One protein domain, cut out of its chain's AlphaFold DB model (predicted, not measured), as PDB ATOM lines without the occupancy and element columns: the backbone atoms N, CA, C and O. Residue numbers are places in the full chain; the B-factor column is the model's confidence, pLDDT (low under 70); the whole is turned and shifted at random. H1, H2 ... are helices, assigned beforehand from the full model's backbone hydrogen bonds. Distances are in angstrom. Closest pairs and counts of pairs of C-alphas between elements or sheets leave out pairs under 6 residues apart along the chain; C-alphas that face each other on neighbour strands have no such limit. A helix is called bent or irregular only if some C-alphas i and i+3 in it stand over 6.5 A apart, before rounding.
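What this domain is: This is residues 18 to 72 of the 714 residues of an uncharacterized protein of Corynespora cassiicola Philippines (UniProt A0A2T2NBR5). Two long helices, H1, kinked near residue 30, and H3, meet at a steep angle: H3 packs on H1 with residues 58 to 62, near H3's start, comes closest to it at Ile 23, where H1 begins, and then leads away from it. A short helix, H2, packs on residues 27 to 35 of H1, and the loop of residues 42 to 48 that leads to it makes one end of the longest axis, with the end of H3 at the other. The printed part has 55 residues with three named helices in the order H1, H2, H3 and no named strand; the class is all helix. It is compact, with a radius of gyration of the C-alphas of 11.5 A, and spans 35 by 17 by 17 A.

How they stand to each other: H1, residues 23 to 41, has a kink of 74 degrees near residue 30 and is irregular, with C-alphas 29 and 32 lying 7.6 A apart. H2, residues 49 to 53, touches H1 at its residues 27 to 35 alone; the closest C-alphas, of Tyr 35 and Tyr 49, are 6.9 A apart. H3, residues 56 to 72, touches H1 with residues 58 to 62 alone, and the closest C-alphas, of Ile 23 and Tyr 62, are 6.7 A apart. H1 and H3 run opposite ways at a steep tilt of 63 degrees. H2 and H3 are close but not clearly touching, the closest C-alphas being those of Trp 52 and Val 58 at 7.1 A. Every O i to N i+4 pair is within hydrogen-bond range in H2, against 13 of 15 in H1 and 11 of 13 in H3.

Where its parts are: H1 begins at C-alpha 23, (31.943, -24.740, -35.754), and measures 21.6 A from first to last C-alpha. H2 measures 6.0 A. H3 measures 25.1 A and ends at C-alpha 72, (33.283, -5.897, -38.308); it is neither bent nor irregular, but only just: C-alphas 57 and 60 are 6.0 A apart.

The domain as a whole: The outline is only just a rod, and the two C-alphas farthest apart, of Ala 44 and Glu 72, are 35.3 A apart. The printed part has no cut; the link from H1 to H2 is short and that from H2 to H3 is tight. The mean pLDDT of the printed part is 92.6, and residue 18 is the one residue under 70.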
ATOM      1  N   SER A  18      37.237 -16.953 -43.904       69.12
ATOM      2  CA  SER A  18      36.568 -18.158 -44.453       69.12
ATOM      3  C   SER A  18      36.734 -19.438 -43.614       69.12
ATOM      4  O   SER A  18      36.144 -20.474 -43.904       69.12
ATOM      5  N   GLY A  19      37.594 -19.412 -42.593       71.75
ATOM      6  CA  GLY A  19      37.774 -20.511 -41.648       71.75
ATOM      7  C   GLY A  19      36.953 -20.369 -40.364       71.75
ATOM      8  O   GLY A  19      37.387 -20.917 -39.352       71.75
ATOM      9  N   LEU A  20      35.893 -19.554 -40.335       84.12
ATOM     10  CA  LEU A  20      34.962 -19.424 -39.199       84.12
ATOM     11  C   LEU A  20      33.500 -19.747 -39.560       84.12
ATOM     12  O   LEU A  20      32.681 -19.889 -38.657       84.12
ATOM     13  N   ASP A  21      33.206 -20.000 -40.841       85.06
ATOM     14  CA  ASP A  21      31.889 -20.426 -41.348       85.06
ATOM     15  C   ASP A  21      31.416 -21.800 -40.816       85.06
ATOM     16  O   ASP A  21      30.257 -22.183 -40.998       85.06
ATOM     17  N   SER A  22      32.300 -22.555 -40.150       94.00
ATOM     18  CA  SER A  22      31.990 -23.819 -39.475       94.00
ATOM     19  C   SER A  22      32.448 -23.816 -38.016       94.00
ATOM     20  O   SER A  22      33.545 -23.355 -37.683       94.00
ATOM     21  N   ILE A  23      31.633 -24.446 -37.161       94.25
ATOM     22  CA  ILE A  23      31.943 -24.740 -35.754       94.25
ATOM     23  C   ILE A  23      33.278 -25.478 -35.616       94.25
ATOM     24  O   ILE A  23      34.016 -25.192 -34.677       94.25
ATOM     25  N   ASP A  24      33.633 -26.365 -36.549       95.69
ATOM     26  CA  ASP A  24      34.882 -27.134 -36.479       95.69
ATOM     27  C   ASP A  24      36.121 -26.240 -36.669       95.69
ATOM     28  O   ASP A  24      37.082 -26.335 -35.904       95.69
ATOM     29  N   GLY A  25      36.077 -25.300 -37.622       93.88
ATOM     30  CA  GLY A  25      37.152 -24.323 -37.851       93.88
ATOM     31  C   GLY A  25      37.275 -23.302 -36.713       93.88
ATOM     32  O   GLY A  25      38.378 -22.903 -36.330       93.88
ATOM     33  N   TRP A  26      36.149 -22.935 -36.093       95.19
ATOM     34  CA  TRP A  26      36.153 -22.156 -34.855       95.19
ATOM     35  C   TRP A  26      36.717 -22.957 -33.668       95.19
ATOM     36  O   TRP A  26      37.495 -22.413 -32.884       95.19
ATOM     37  N   LEU A  27      36.389 -24.247 -33.537       96.69
ATOM     38  CA  LEU A  27      36.916 -25.126 -32.485       96.69
ATOM     39  C   LEU A  27      38.429 -25.341 -32.619       96.69
ATOM     40  O   LEU A  27      39.122 -25.348 -31.601       96.69
ATOM     41  N   GLU A  28      38.952 -25.455 -33.841       95.75
ATOM     42  CA  GLU A  28      40.393 -25.533 -34.105       95.75
ATOM     43  C   GLU A  28      41.124 -24.255 -33.648       95.75
ATOM     44  O   GLU A  28      42.125 -24.331 -32.931       95.75
ATOM     45  N   LYS A  29      40.593 -23.075 -33.997       93.88
ATOM     46  CA  LYS A  29      41.196 -21.769 -33.669       93.88
ATOM     47  C   LYS A  29      41.026 -21.353 -32.201       93.88
ATOM     48  O   LYS A  29      41.973 -20.860 -31.588       93.88
ATOM     49  N   PHE A  30      39.828 -21.512 -31.641       95.19
ATOM     50  CA  PHE A  30      39.415 -20.916 -30.361       95.19
ATOM     51  C   PHE A  30      38.981 -21.931 -29.300       95.19
ATOM     52  O   PHE A  30      39.051 -21.627 -28.106       95.19
ATOM     53  N   GLY A  31      38.579 -23.144 -29.692       96.19
ATOM     54  CA  GLY A  31      38.000 -24.140 -28.784       96.19
ATOM     55  C   GLY A  31      38.899 -24.477 -27.592       96.19
ATOM     56  O   GLY A  31      38.432 -24.536 -26.455       96.19
ATOM     57  N   SER A  32      40.212 -24.600 -27.807       97.00
ATOM     58  CA  SER A  32      41.180 -24.858 -26.728       97.00
ATOM     59  C   SER A  32      41.262 -23.730 -25.682       97.00
ATOM     60  O   SER A  32      41.424 -24.001 -24.486       97.00
ATOM     61  N   ALA A  33      41.101 -22.470 -26.102       96.94
ATOM     62  CA  ALA A  33      41.101 -21.304 -25.224       96.94
ATOM     63  C   ALA A  33      39.770 -21.176 -24.465       96.94
ATOM     64  O   ALA A  33      39.772 -21.025 -23.241       96.94
ATOM     65  N   GLU A  34      38.643 -21.325 -25.162       96.31
ATOM     66  CA  GLU A  34      37.308 -21.270 -24.560       96.31
ATOM     67  C   GLU A  34      37.050 -22.441 -23.602       96.31
ATOM     68  O   GLU A  34      36.519 -22.241 -22.510       96.31
ATOM     69  N   TYR A  35      37.549 -23.648 -23.889       97.12
ATOM     70  CA  TYR A  35      37.520 -24.754 -22.928       97.12
ATOM     71  C   TYR A  35      38.342 -24.454 -21.664       97.12
ATOM     72  O   TYR A  35      37.964 -24.847 -20.555       97.12
ATOM     73  N   ALA A  36      39.446 -23.708 -21.788       96.62
ATOM     74  CA  ALA A  36      40.215 -23.243 -20.637       96.62
ATOM     75  C   ALA A  36      39.493 -22.131 -19.846       96.62
ATOM     76  O   ALA A  36      39.726 -22.012 -18.641       96.62
ATOM     77  N   VAL A  37      38.608 -21.341 -20.468       95.88
ATOM     78  CA  VAL A  37      37.693 -20.406 -19.779       95.88
ATOM     79  C   VAL A  37      36.558 -21.175 -19.093       95.88
ATOM     80  O   VAL A  37      36.305 -20.963 -17.904       95.88
ATOM     81  N   TYR A  38      35.944 -22.142 -19.775       95.50
ATOM     82  CA  TYR A  38      34.930 -23.048 -19.226       95.50
ATOM     83  C   TYR A  38      35.436 -23.781 -17.970       95.50
ATOM     84  O   TYR A  38      34.782 -23.765 -16.925       95.50
ATOM     85  N   LYS A  39      36.659 -24.332 -18.022       96.25
ATOM     86  CA  LYS A  39      37.325 -24.982 -16.879       96.25
ATOM     87  C   LYS A  39      37.619 -24.064 -15.691       96.25
ATOM     88  O   LYS A  39      37.740 -24.565 -14.580       96.25
ATOM     89  N   LYS A  40      37.748 -22.749 -15.903       96.12
ATOM     90  CA  LYS A  40      37.975 -21.756 -14.832       96.12
ATOM     91  C   LYS A  40      36.676 -21.200 -14.246       96.12
ATOM     92  O   LYS A  40      36.687 -20.708 -13.124       96.12
ATOM     93  N   THR A  41      35.583 -21.231 -15.010       94.81
ATOM     94  CA  THR A  41      34.295 -20.607 -14.651       94.81
ATOM     95  C   THR A  41      33.282 -21.589 -14.060       94.81
ATOM     96  O   THR A  41      32.400 -21.173 -13.312       94.81
ATOM     97  N   ARG A  42      33.405 -22.892 -14.343       91.00
ATOM     98  CA  ARG A  42      32.651 -23.958 -13.662       91.00
ATOM     99  C   ARG A  42      33.389 -24.393 -12.395       91.00
ATOM    100  O   ARG A  42      34.521 -24.850 -12.486       91.00
ATOM    101  N   GLU A  43      32.721 -24.361 -11.238       87.25
ATOM    102  CA  GLU A  43      33.273 -24.889  -9.970       87.25
ATOM    103  C   GLU A  43      33.615 -26.391 -10.038       87.25
ATOM    104  O   GLU A  43      34.486 -26.866  -9.313       87.25
ATOM    105  N   ALA A  44      32.949 -27.136 -10.927       83.00
ATOM    106  CA  ALA A  44      33.249 -28.530 -11.227       83.00
ATOM    107  C   ALA A  44      33.137 -28.787 -12.748       83.00
ATOM    108  O   ALA A  44      32.043 -29.045 -13.262       83.00
ATOM    109  N   PRO A  45      34.241 -28.678 -13.512       82.00
ATOM    110  CA  PRO A  45      34.237 -28.925 -14.950       82.00
ATOM    111  C   PRO A  45      34.315 -30.433 -15.233       82.00
ATOM    112  O   PRO A  45      35.392 -30.998 -15.400       82.00
ATOM    113  N   HIS A  46      33.152 -31.090 -15.257       91.88
ATOM    114  CA  HIS A  46      33.038 -32.547 -15.422       91.88
ATOM    115  C   HIS A  46      33.269 -33.063 -16.854       91.88
ATOM    116  O   HIS A  46      33.530 -34.250 -17.021       91.88
ATOM    117  N   LEU A  47      33.122 -32.211 -17.874       96.44
ATOM    118  CA  LEU A  47      33.181 -32.607 -19.285       96.44
ATOM    119  C   LEU A  47      34.636 -32.668 -19.785       96.44
ATOM    120  O   LEU A  47      35.444 -31.781 -19.475       96.44
ATOM    121  N   SER A  48      34.955 -33.678 -20.603       97.06
ATOM    122  CA  SER A  48      36.197 -33.711 -21.391       97.06
ATOM    123  C   SER A  48      36.222 -32.588 -22.442       97.06
ATOM    124  O   SER A  48      35.282 -31.793 -22.528       97.06
ATOM    125  N   TYR A  49      37.311 -32.471 -23.213       96.94
ATOM    126  CA  TYR A  49      37.338 -31.510 -24.320       96.94
ATOM    127  C   TYR A  49      36.287 -31.878 -25.364       96.94
ATOM    128  O   TYR A  49      35.514 -31.021 -25.771       96.94
ATOM    129  N   ASP A  50      36.202 -33.160 -25.707       97.50
ATOM    130  CA  ASP A  50      35.359 -33.674 -26.784       97.50
ATOM    131  C   ASP A  50      33.870 -33.658 -26.392       97.50
ATOM    132  O   ASP A  50      33.016 -33.286 -27.200       97.50
ATOM    133  N   ASP A  51      33.554 -33.945 -25.120       97.06
ATOM    134  CA  ASP A  51      32.200 -33.770 -24.568       97.06
ATOM    135  C   ASP A  51      31.776 -32.295 -24.590       97.06
ATOM    136  O   ASP A  51      30.619 -31.984 -24.864       97.06
ATOM    137  N   TRP A  52      32.695 -31.377 -24.261       97.06
ATOM    138  CA  TRP A  52      32.424 -29.939 -24.269       97.06
ATOM    139  C   TRP A  52      32.279 -29.410 -25.700       97.06
ATOM    140  O   TRP A  52      31.315 -28.693 -25.966       97.06
ATOM    141  N   ALA A  53      33.165 -29.826 -26.611       97.12
ATOM    142  CA  ALA A  53      33.141 -29.519 -28.040       97.12
ATOM    143  C   ALA A  53      31.805 -29.931 -28.679       97.12
ATOM    144  O   ALA A  53      31.203 -29.165 -29.425       97.12
ATOM    145  N   SER A  54      31.298 -31.105 -28.289       96.50
ATOM    146  CA  SER A  54      30.011 -31.661 -28.725       96.50
ATOM    147  C   SER A  54      28.787 -31.077 -27.997       96.50
ATOM    148  O   SER A  54      27.663 -31.518 -28.240       96.50
ATOM    149  N   SER A  55      28.966 -30.131 -27.066       95.62
ATOM    150  CA  SER A  55      27.883 -29.608 -26.223       95.62
ATOM    151  C   SER A  55      27.353 -28.248 -26.682       95.62
ATOM    152  O   SER A  55      28.081 -27.399 -27.189       95.62
ATOM    153  N   GLU A  56      26.086 -27.974 -26.361       95.12
ATOM    154  CA  GLU A  56      25.420 -26.678 -26.582       95.12
ATOM    155  C   GLU A  56      26.172 -25.482 -25.946       95.12
ATOM    156  O   GLU A  56      25.961 -24.332 -26.324       95.12
ATOM    157  N   HIS A  57      27.100 -25.724 -25.007       90.81
ATOM    158  CA  HIS A  57      27.948 -24.676 -24.430       90.81
ATOM    159  C   HIS A  57      28.967 -24.071 -25.411       90.81
ATOM    160  O   HIS A  57      29.452 -22.980 -25.128       90.81
ATOM    161  N   VAL A  58      29.263 -24.723 -26.541       95.25
ATOM    162  CA  VAL A  58      30.105 -24.176 -27.625       95.25
ATOM    163  C   VAL A  58      29.334 -23.235 -28.545       95.25
ATOM    164  O   VAL A  58      29.888 -22.247 -29.022       95.25
ATOM    165  N   LEU A  59      28.038 -23.487 -28.748       94.06
ATOM    166  CA  LEU A  59      27.214 -22.721 -29.684       94.06
ATOM    167  C   LEU A  59      27.090 -21.239 -29.282       94.06
ATOM    168  O   LEU A  59      27.049 -20.370 -30.146       94.06
ATOM    169  N   GLY A  60      27.081 -20.939 -27.978       93.12
ATOM    170  CA  GLY A  60      27.061 -19.565 -27.461       93.12
ATOM    171  C   GLY A  60      28.309 -18.751 -27.845       93.12
ATOM    172  O   GLY A  60      28.164 -17.730 -28.520       93.12
ATOM    173  N   PRO A  61      29.524 -19.183 -27.454       92.50
ATOM    174  CA  PRO A  61      30.780 -18.580 -27.902       92.50
ATOM    175  C   PRO A  61      30.924 -18.524 -29.428       92.50
ATOM    176  O   PRO A  61      31.279 -17.470 -29.946       92.50
ATOM    177  N   TYR A  62      30.582 -19.595 -30.155       94.06
ATOM    178  CA  TYR A  62      30.613 -19.610 -31.623       94.06
ATOM    179  C   TYR A  62      29.778 -18.474 -32.231       94.06
ATOM    180  O   TYR A  62      30.308 -17.645 -32.967       94.06
ATOM    181  N   LEU A  63      28.495 -18.379 -31.858       92.62
ATOM    182  CA  LEU A  63      27.587 -17.329 -32.333       92.62
ATOM    183  C   LEU A  63      28.046 -15.921 -31.929       92.62
ATOM    184  O   LEU A  63      27.799 -14.961 -32.656       92.62
ATOM    185  N   TYR A  64      28.714 -15.770 -30.782       93.50
ATOM    186  CA  TYR A  64      29.298 -14.490 -30.383       93.50
ATOM    187  C   TYR A  64      30.447 -14.076 -31.314       93.50
ATOM    188  O   TYR A  64      30.479 -12.933 -31.762       93.50
ATOM    189  N   TYR A  65      31.348 -14.998 -31.660       90.94
ATOM    190  CA  TYR A  65      32.453 -14.699 -32.570       90.94
ATOM    191  C   TYR A  65      31.982 -14.447 -34.010       90.94
ATOM    192  O   TYR A  65      32.399 -13.451 -34.597       90.94
ATOM    193  N   THR A  66      31.060 -15.249 -34.551       90.44
ATOM    194  CA  THR A  66      30.532 -15.018 -35.912       90.44
ATOM    195  C   THR A  66      29.692 -13.739 -36.016       90.44
ATOM    196  O   THR A  66      29.693 -13.087 -37.057       90.44
ATOM    197  N   THR A  67      29.013 -13.311 -34.939       91.00
ATOM    198  CA  THR A  67      28.306 -12.012 -34.942       91.00
ATOM    199  C   THR A  67      29.235 -10.813 -34.769       91.00
ATOM    200  O   THR A  67      28.929  -9.761 -35.324       91.00
ATOM    201  N   LEU A  68      30.370 -10.944 -34.069       91.25
ATOM    202  CA  LEU A  68      31.426  -9.923 -34.106       91.25
ATOM    203  C   LEU A  68      32.010  -9.791 -35.516       91.25
ATOM    204  O   LEU A  68      32.057  -8.687 -36.044       91.25
ATOM    205  N   GLU A  69      32.384 -10.909 -36.139       88.19
ATOM    206  CA  GLU A  69      32.973 -10.935 -37.482       88.19
ATOM    207  C   GLU A  69      32.048 -10.310 -38.535       88.19
ATOM    208  O   GLU A  69      32.488  -9.473 -39.320       88.19
ATOM    209  N   TYR A  70      30.748 -10.622 -38.494       89.38
ATOM    210  CA  TYR A  70      29.760 -10.008 -39.385       89.38
ATOM    211  C   TYR A  70      29.625  -8.485 -39.165       89.38
ATOM    212  O   TYR A  70      29.575  -7.723 -40.129       89.38
ATOM    213  N   LEU A  71      29.622  -8.017 -37.909       90.75
ATOM    214  CA  LEU A  71      29.555  -6.583 -37.579       90.75
ATOM    215  C   LEU A  71      30.841  -5.819 -37.946       90.75
ATOM    216  O   LEU A  71      30.778  -4.636 -38.285       90.75
ATOM    217  N   GLU A  72      32.003  -6.470 -37.877       87.69
ATOM    218  CA  GLU A  72      33.283  -5.897 -38.308       87.69
ATOM    219  C   GLU A  72      33.393  -5.869 -39.843       87.69
ATOM    220  O   GLU A  72      33.838  -4.864 -40.399       87.69
TER     221      GLU A  72